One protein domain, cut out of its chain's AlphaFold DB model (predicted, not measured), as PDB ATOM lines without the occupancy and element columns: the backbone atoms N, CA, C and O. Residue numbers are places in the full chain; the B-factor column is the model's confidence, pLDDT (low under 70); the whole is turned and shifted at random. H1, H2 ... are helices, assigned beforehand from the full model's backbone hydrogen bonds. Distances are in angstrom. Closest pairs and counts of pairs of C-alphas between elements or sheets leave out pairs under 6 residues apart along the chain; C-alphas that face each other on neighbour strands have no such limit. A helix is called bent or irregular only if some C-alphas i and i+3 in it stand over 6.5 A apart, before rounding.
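What this domain is: This is residues 16 to 78 of the 79 residues of an uncharacterized protein of Neisseria subflava (UniProt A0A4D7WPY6). Helices H1, H3 and H5 make a loose triangle, H1 and H5 packed side by side; short H4 makes the corner between H3 and H5, and short H2 lies away from H5. The printed part has 63 residues with five named helices, H1 to H5 in order, and no named strand: all helix. It is compact, radius of gyration of the C-alphas 10.4 A, spanning 25 by 23 by 18 A.

Where its parts are: H1, residues 17 to 26, starts at C-alpha 17 (193.692, 247.470, 156.888) and spans 13.8 A. H2 is residues 33 to 36. H3, residues 44 to 55, spans 17.7 A and is irregular: C-alphas 45 and 48 are 7.4 A apart. H4 is residues 57 to 62. H5, residues 65 to 76, spans 16.6 A, ending at C-alpha 76 (189.389, 241.579, 149.260).

How they stand to each other: H1 touches H5, opposite ways at a steep tilt of 40 degrees; the closest C-alphas, Gly 26 and Lys 68, are 4.9 A apart. H2 is close to H1 but not clearly touching, closest C-alphas Leu 25 and Lys 36, 6.8 A. H3 only just touches H5, with 3 pairs of C-alphas within 8 A, closest Leu 49 and Phe 75, 7.1 A. H4 is close to H5 but not clearly touching, closest C-alphas Phe 60 and Lys 68, 6.4 A. Every O i to N i+4 pair is within hydrogen-bond range in H1, H4 and H5, and 6 of 8 in H3; H2 is too short for one.

The domain as a whole: The farthest C-alphas, Gly 31 and Gln 78, are 28.8 A apart. The printed part has no cut and no long link; no printed residue is under 70 in pLDDT.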
ATOM      1  N   SER A  16     195.845 251.242 154.545       94.69
ATOM      2  CA  SER A  16     194.558 250.616 154.839       94.69
ATOM      3  C   SER A  16     194.743 249.290 155.593       94.69
ATOM      4  O   SER A  16     195.799 248.655 155.455       94.69
ATOM      5  N   PRO A  17     193.717 248.824 156.328       95.19
ATOM      6  CA  PRO A  17     193.692 247.470 156.888       95.19
ATOM      7  C   PRO A  17     193.952 246.396 155.820       95.19
ATOM      8  O   PRO A  17     194.805 245.529 156.003       95.19
ATOM      9  N   TYR A  18     193.342 246.541 154.636       96.00
ATOM     10  CA  TYR A  18     193.506 245.614 153.507       96.00
ATOM     11  C   TYR A  18     194.957 245.532 153.016       96.00
ATOM     12  O   TYR A  18     195.463 244.450 152.714       96.00
ATOM     13  N   TYR A  19     195.677 246.657 152.985       95.62
ATOM     14  CA  TYR A  19     197.108 246.653 152.677       95.62
ATOM     15  C   TYR A  19     197.915 245.900 153.742       95.62
ATOM     16  O   TYR A  19     198.819 245.126 153.412       95.62
ATOM     17  N   LEU A  20     197.612 246.134 155.022       95.94
ATOM     18  CA  LEU A  20     198.339 245.533 156.135       95.94
ATOM     19  C   LEU A  20     198.146 244.016 156.188       95.94
ATOM     20  O   LEU A  20     199.150 243.304 156.268       95.94
ATOM     21  N   ILE A  21     196.910 243.521 156.066       96.12
ATOM     22  CA  ILE A  21     196.627 242.079 156.094       96.12
ATOM     23  C   ILE A  21     197.238 241.367 154.881       96.12
ATOM     24  O   ILE A  21     197.887 240.330 155.035       96.12
ATOM     25  N   SER A  22     197.175 241.990 153.695       97.00
ATOM     26  CA  SER A  22     197.804 241.462 152.477       97.00
ATOM     27  C   SER A  22     199.317 241.310 152.647       97.00
ATOM     28  O   SER A  22     199.888 240.277 152.305       97.00
ATOM     29  N   LYS A  23     199.994 242.314 153.225       95.69
ATOM     30  CA  LYS A  23     201.437 242.238 153.513       95.69
ATOM     31  C   LYS A  23     201.765 241.244 154.627       95.69
ATOM     32  O   LYS A  23     202.811 240.597 154.569       95.69
ATOM     33  N   PHE A  24     200.916 241.131 155.642       95.38
ATOM     34  CA  PHE A  24     201.112 240.212 156.759       95.38
ATOM     35  C   PHE A  24     201.072 238.748 156.303       95.38
ATOM     36  O   PHE A  24     202.006 237.989 156.598       95.38
ATOM     37  N   LEU A  25     200.038 238.377 155.543       95.88
ATOM     38  CA  LEU A  25     199.842 237.030 155.010       95.88
ATOM     39  C   LEU A  25     200.726 236.759 153.786       95.88
ATOM     40  O   LEU A  25     201.252 235.660 153.666       95.88
ATOM     41  N   GLY A  26     201.008 237.751 152.936       96.19
ATOM     42  CA  GLY A  26     201.898 237.583 151.779       96.19
ATOM     43  C   GLY A  26     203.334 237.188 152.147       96.19
ATOM     44  O   GLY A  26     203.962 236.393 151.458       96.19
ATOM     45  N   ARG A  27     203.831 237.653 153.301       95.19
ATOM     46  CA  ARG A  27     205.151 237.294 153.866       95.19
ATOM     47  C   ARG A  27     205.157 235.965 154.624       95.19
ATOM     48  O   ARG A  27     205.990 235.742 155.506       95.19
ATOM     49  N   SER A  28     204.132 235.146 154.449       94.25
ATOM     50  CA  SER A  28     204.053 233.840 155.094       94.25
ATOM     51  C   SER A  28     204.883 232.800 154.352       94.25
ATOM     52  O   SER A  28     205.080 232.869 153.137       94.25
ATOM     53  N   ASN A  29     205.346 231.814 155.106       90.50
ATOM     54  CA  ASN A  29     205.944 230.592 154.586       90.50
ATOM     55  C   ASN A  29     205.344 229.391 155.325       90.50
ATOM     56  O   ASN A  29     204.630 229.570 156.314       90.50
ATOM     57  N   GLU A  30     205.657 228.181 154.871       85.62
ATOM     58  CA  GLU A  30     205.118 226.940 155.444       85.62
ATOM     59  C   GLU A  30     205.319 226.843 156.963       85.62
ATOM     60  O   GLU A  30     204.424 226.410 157.683       85.62
ATOM     61  N   GLY A  31     206.452 227.331 157.479       88.31
ATOM     62  CA  GLY A  31     206.764 227.291 158.908       88.31
ATOM     63  C   GLY A  31     205.964 228.267 159.778       88.31
ATOM     64  O   GLY A  31     205.952 228.117 160.997       88.31
ATOM     65  N   ASN A  32     205.312 229.282 159.199       90.94
ATOM     66  CA  ASN A  32     204.589 230.300 159.973       90.94
ATOM     67  C   ASN A  32     203.137 230.545 159.542       90.94
ATOM     68  O   ASN A  32     202.407 231.197 160.292       90.94
ATOM     69  N   ILE A  33     202.709 230.023 158.388       90.31
ATOM     70  CA  ILE A  33     201.375 230.264 157.833       90.31
ATOM     71  C   ILE A  33     200.267 229.809 158.786       90.31
ATOM     72  O   ILE A  33     199.353 230.583 159.046       90.31
ATOM     73  N   GLY A  34     200.398 228.635 159.413       89.12
ATOM     74  CA  GLY A  34     199.376 228.114 160.331       89.12
ATOM     75  C   GLY A  34     199.093 229.040 161.519       89.12
ATOM     76  O   GLY A  34     197.943 229.246 161.882       89.12
ATOM     77  N   ARG A  35     200.127 229.688 162.078       90.88
ATOM     78  CA  ARG A  35     199.945 230.681 163.153       90.88
ATOM     79  C   ARG A  35     199.300 231.969 162.641       90.88
ATOM     80  O   ARG A  35     198.572 232.618 163.380       90.88
ATOM     81  N   LYS A  36     199.605 232.369 161.405       91.44
ATOM     82  CA  LYS A  36     199.065 233.592 160.793       91.44
ATOM     83  C   LYS A  36     197.613 233.443 160.338       91.44
ATOM     84  O   LYS A  36     196.927 234.453 160.255       91.44
ATOM     85  N   LEU A  37     197.176 232.216 160.058       93.12
ATOM     86  CA  LEU A  37     195.789 231.886 159.729       93.12
ATOM     87  C   LEU A  37     194.929 231.591 160.968       93.12
ATOM     88  O   LEU A  37     193.745 231.300 160.854       93.12
ATOM     89  N   ASP A  38     195.485 231.690 162.175       94.00
ATOM     90  CA  ASP A  38     194.699 231.546 163.394       94.00
ATOM     91  C   ASP A  38     193.793 232.769 163.596       94.00
ATOM     92  O   ASP A  38     194.262 233.847 163.974       94.00
ATOM     93  N   LYS A  39     192.486 232.565 163.391       93.88
ATOM     94  CA  LYS A  39     191.422 233.570 163.540       93.88
ATOM     95  C   LYS A  39     191.492 234.351 164.857       93.88
ATOM     96  O   LYS A  39     191.161 235.523 164.877       93.88
ATOM     97  N   ARG A  40     192.010 233.769 165.946       93.19
ATOM     98  CA  ARG A  40     192.140 234.460 167.248       93.19
ATOM     99  C   ARG A  40     193.089 235.665 167.231       93.19
ATOM    100  O   ARG A  40     193.094 236.440 168.181       93.19
ATOM    101  N   HIS A  41     193.919 235.795 166.196       89.31
ATOM    102  CA  HIS A  41     194.886 236.887 166.034       89.31
ATOM    103  C   HIS A  41     194.518 237.855 164.903       89.31
ATOM    104  O   HIS A  41     195.351 238.674 164.510       89.31
ATOM    105  N   VAL A  42     193.319 237.722 164.341       91.25
ATOM    106  CA  VAL A  42     192.866 238.455 163.163       91.25
ATOM    107  C   VAL A  42     191.477 239.014 163.454       91.25
ATOM    108  O   VAL A  42     190.664 238.343 164.080       91.25
ATOM    109  N   ASP A  43     191.201 240.238 163.010       93.94
ATOM    110  CA  ASP A  43     189.876 240.834 163.175       93.94
ATOM    111  C   ASP A  43     188.812 240.033 162.400       93.94
ATOM    112  O   ASP A  43     189.075 239.513 161.310       93.94
ATOM    113  N   GLU A  44     187.599 239.940 162.955       95.69
ATOM    114  CA  GLU A  44     186.513 239.093 162.431       95.69
ATOM    115  C   GLU A  44     186.144 239.408 160.972       95.69
ATOM    116  O   GLU A  44     185.768 238.506 160.222       95.69
ATOM    117  N   GLU A  45     186.322 240.663 160.542       94.88
ATOM    118  CA  GLU A  45     186.103 241.107 159.156       94.88
ATOM    119  C   GLU A  45     186.948 240.326 158.132       94.88
ATOM    120  O   GLU A  45     186.555 240.185 156.976       94.88
ATOM    121  N   PHE A  46     188.084 239.759 158.553       96.56
ATOM    122  CA  PHE A  46     188.974 238.988 157.688       96.56
ATOM    123  C   PHE A  46     188.783 237.475 157.805       96.56
ATOM    124  O   PHE A  46     189.474 236.736 157.105       96.56
ATOM    125  N   TYR A  47     187.865 236.968 158.633       96.56
ATOM    126  CA  TYR A  47     187.621 235.522 158.720       96.56
ATOM    127  C   TYR A  47     187.304 234.868 157.364       96.56
ATOM    128  O   TYR A  47     187.881 233.808 157.114       96.56
ATOM    129  N   PRO A  48     186.518 235.486 156.456       97.38
ATOM    130  CA  PRO A  48     186.308 234.936 155.115       97.38
ATOM    131  C   PRO A  48     187.609 234.775 154.316       97.38
ATOM    132  O   PRO A  48     187.789 233.778 153.622       97.38
ATOM    133  N   LEU A  49     188.548 235.719 154.447       97.25
ATOM    134  CA  LEU A  49     189.860 235.632 153.799       97.25
ATOM    135  C   LEU A  49     190.691 234.480 154.377       97.25
ATOM    136  O   LEU A  49     191.368 233.772 153.634       97.25
ATOM    137  N   ILE A  50     190.654 234.298 155.699       96.69
ATOM    138  CA  ILE A  50     191.361 233.204 156.373       96.69
ATOM    139  C   ILE A  50     190.844 231.847 155.895       96.69
ATOM    140  O   ILE A  50     191.646 230.975 155.563       96.69
ATOM    141  N   ASP A  51     189.523 231.693 155.809       96.94
ATOM    142  CA  ASP A  51     188.891 230.469 155.312       96.94
ATOM    143  C   ASP A  51     189.270 230.209 153.850       96.94
ATOM    144  O   ASP A  51     189.725 229.115 153.515       96.94
ATOM    145  N   TYR A  52     189.214 231.240 153.004       97.38
ATOM    146  CA  TYR A  52     189.591 231.135 151.596       97.38
ATOM    147  C   TYR A  52     191.050 230.695 151.396       97.38
ATOM    148  O   TYR A  52     191.342 229.853 150.543       97.38
ATOM    149  N   ILE A  53     191.984 231.217 152.200       96.25
ATOM    150  CA  ILE A  53     193.388 230.787 152.146       96.25
ATOM    151  C   ILE A  53     193.543 229.352 152.660       96.25
ATOM    152  O   ILE A  53     194.340 228.607 152.096       96.25
ATOM    153  N   HIS A  54     192.803 228.945 153.695       94.62
ATOM    154  CA  HIS A  54     192.834 227.564 154.183       94.62
ATOM    155  C   HIS A  54     192.374 226.562 153.121       94.62
ATOM    156  O   HIS A  54     193.026 225.533 152.936       94.62
ATOM    157  N   GLU A  55     191.311 226.879 152.384       96.38
ATOM    158  CA  GLU A  55     190.817 226.051 151.277       96.38
ATOM    159  C   GLU A  55     191.839 225.917 150.135       96.38
ATOM    160  O   GLU A  55     191.894 224.887 149.467       96.38
ATOM    161  N   HIS A  56     192.700 226.922 149.951       95.69
ATOM    162  CA  HIS A  56     193.699 226.983 148.878       95.69
ATOM    163  C   HIS A  56     195.140 226.889 149.398       95.69
ATOM    164  O   HIS A  56     196.073 227.327 148.723       95.69
ATOM    165  N   GLN A  57     195.352 226.335 150.597       92.75
ATOM    166  CA  GLN A  57     196.610 226.492 151.333       92.75
ATOM    167  C   GLN A  57     197.828 225.929 150.586       92.75
ATOM    168  O   GLN A  57     198.901 226.529 150.628       92.75
ATOM    169  N   GLU A  58     197.677 224.798 149.894       93.06
ATOM    170  CA  GLU A  58     198.757 224.189 149.105       93.06
ATOM    171  C   GLU A  58     199.199 225.115 147.961       93.06
ATOM    172  O   GLU A  58     200.374 225.473 147.862       93.06
ATOM    173  N   ALA A  59     198.238 225.586 147.159       94.69
ATOM    174  CA  ALA A  59     198.495 226.524 146.071       94.69
ATOM    175  C   ALA A  59     199.057 227.849 146.597       94.69
ATOM    176  O   ALA A  59     200.033 228.368 146.060       94.69
ATOM    177  N   PHE A  60     198.485 228.373 147.683       95.75
ATOM    178  CA  PHE A  60     198.940 229.602 148.315       95.75
ATOM    179  C   PHE A  60     200.384 229.479 148.813       95.75
ATOM    180  O   PHE A  60     201.178 230.390 148.609       95.75
ATOM    181  N   ASN A  61     200.770 228.356 149.426       94.00
ATOM    182  CA  ASN A  61     202.134 228.152 149.921       94.00
ATOM    183  C   ASN A  61     203.175 228.081 148.799       94.00
ATOM    184  O   ASN A  61     204.281 228.590 148.993       94.00
ATOM    185  N   ALA A  62     202.805 227.533 147.638       95.12
ATOM    186  CA  ALA A  62     203.662 227.465 146.456       95.12
ATOM    187  C   ALA A  62     203.896 228.833 145.781       95.12
ATOM    188  O   ALA A  62     204.826 228.975 144.986       95.12
ATOM    189  N   MET A  63     203.084 229.851 146.094       96.06
ATOM    190  CA  MET A  63     203.207 231.184 145.501       96.06
ATOM    191  C   MET A  63     204.362 232.001 146.117       96.06
ATOM    192  O   MET A  63     204.546 232.014 147.345       96.06
ATOM    193  N   PRO A  64     205.106 232.773 145.301       96.06
ATOM    194  CA  PRO A  64     206.009 233.802 145.807       96.06
ATOM    195  C   PRO A  64     205.230 234.948 146.483       96.06
ATOM    196  O   PRO A  64     204.026 235.114 146.291       96.06
ATOM    197  N   GLU A  65     205.917 235.773 147.285       96.38
ATOM    198  CA  GLU A  65     205.280 236.816 148.118       96.38
ATOM    199  C   GLU A  65     204.359 237.759 147.324       96.38
ATOM    200  O   GLU A  65     203.274 238.097 147.798       96.38
ATOM    201  N   LEU A  66     204.778 238.200 146.134       96.69
ATOM    202  CA  LEU A  66     203.987 239.134 145.325       96.69
ATOM    203  C   LEU A  66     202.683 238.503 144.828       96.69
ATOM    204  O   LEU A  66     201.644 239.159 144.877       96.69
ATOM    205  N   ASP A  67     202.725 237.228 144.452       97.94
ATOM    206  CA  ASP A  67     201.555 236.498 143.965       97.94
ATOM    207  C   ASP A  67     200.583 236.200 145.109       97.94
ATOM    208  O   ASP A  67     199.377 236.365 144.947       97.94
ATOM    209  N   LYS A  68     201.092 235.899 146.313       97.75
ATOM    210  CA  LYS A  68     200.261 235.806 147.528       97.75
ATOM    211  C   LYS A  68     199.526 237.111 147.814       97.75
ATOM    212  O   LYS A  68     198.348 237.100 148.160       97.75
ATOM    213  N   ILE A  69     200.219 238.246 147.694       97.81
ATOM    214  CA  ILE A  69     199.610 239.567 147.899       97.81
ATOM    215  C   ILE A  69     198.515 239.810 146.861       97.81
ATOM    216  O   ILE A  69     197.439 240.267 147.237       97.81
ATOM    217  N   ALA A  70     198.768 239.497 145.588       97.75
ATOM    218  CA  ALA A  70     197.776 239.636 144.529       97.75
ATOM    219  C   ALA A  70     196.549 238.744 144.784       97.75
ATOM    220  O   ALA A  70     195.426 239.236 144.740       97.75
ATOM    221  N   PHE A  71     196.762 237.477 145.154       97.81
ATOM    222  CA  PHE A  71     195.707 236.525 145.511       97.81
ATOM    223  C   PHE A  71     194.786 237.064 146.616       97.81
ATOM    224  O   PHE A  71     193.564 237.046 146.481       97.81
ATOM    225  N   ILE A  72     195.369 237.607 147.688       97.56
ATOM    226  CA  ILE A  72     194.613 238.205 148.797       97.56
ATOM    227  C   ILE A  72     193.849 239.452 148.338       97.56
ATOM    228  O   ILE A  72     192.693 239.643 148.702       97.56
ATOM    229  N   GLN A  73     194.491 240.317 147.552       96.81
ATOM    230  CA  GLN A  73     193.875 241.559 147.089       96.81
ATOM    231  C   GLN A  73     192.708 241.313 146.135       96.81
ATOM    232  O   GLN A  73     191.733 242.053 146.200       96.81
ATOM    233  N   GLU A  74     192.786 240.297 145.276       97.38
ATOM    234  CA  GLU A  74     191.660 239.911 144.420       97.38
ATOM    235  C   GLU A  74     190.453 239.459 145.246       97.38
ATOM    236  O   GLU A  74     189.340 239.902 144.976       97.38
ATOM    237  N   PHE A  75     190.672 238.678 146.307       97.19
ATOM    238  CA  PHE A  75     189.600 238.306 147.233       97.19
ATOM    239  C   PHE A  75     188.997 239.532 147.935       97.19
ATOM    240  O   PHE A  75     187.787 239.738 147.916       97.19
ATOM    241  N   LEU A  76     189.839 240.400 148.507       95.94
ATOM    242  CA  LEU A  76     189.389 241.579 149.260       95.94
ATOM    243  C   LEU A  76     188.657 242.628 148.406       95.94
ATOM    244  O   LEU A  76     187.959 243.469 148.961       95.94
ATOM    245  N   LYS A  77     188.807 242.613 147.075       94.44
ATOM    246  CA  LYS A  77     188.025 243.473 146.167       94.44
ATOM    247  C   LYS A  77     186.559 243.047 146.048       94.44
ATOM    248  O   LYS A  77     185.756 243.842 145.569       94.44
ATOM    249  N   GLN A  78     186.240 241.804 146.401       91.38
ATOM    250  CA  GLN A  78     184.896 241.227 146.292       91.38
ATOM    251  C   GLN A  78     184.139 241.201 147.627       91.38
ATOM    252  O   GLN A  78     182.967 240.826 147.640       91.38
TER     253      GLN A  78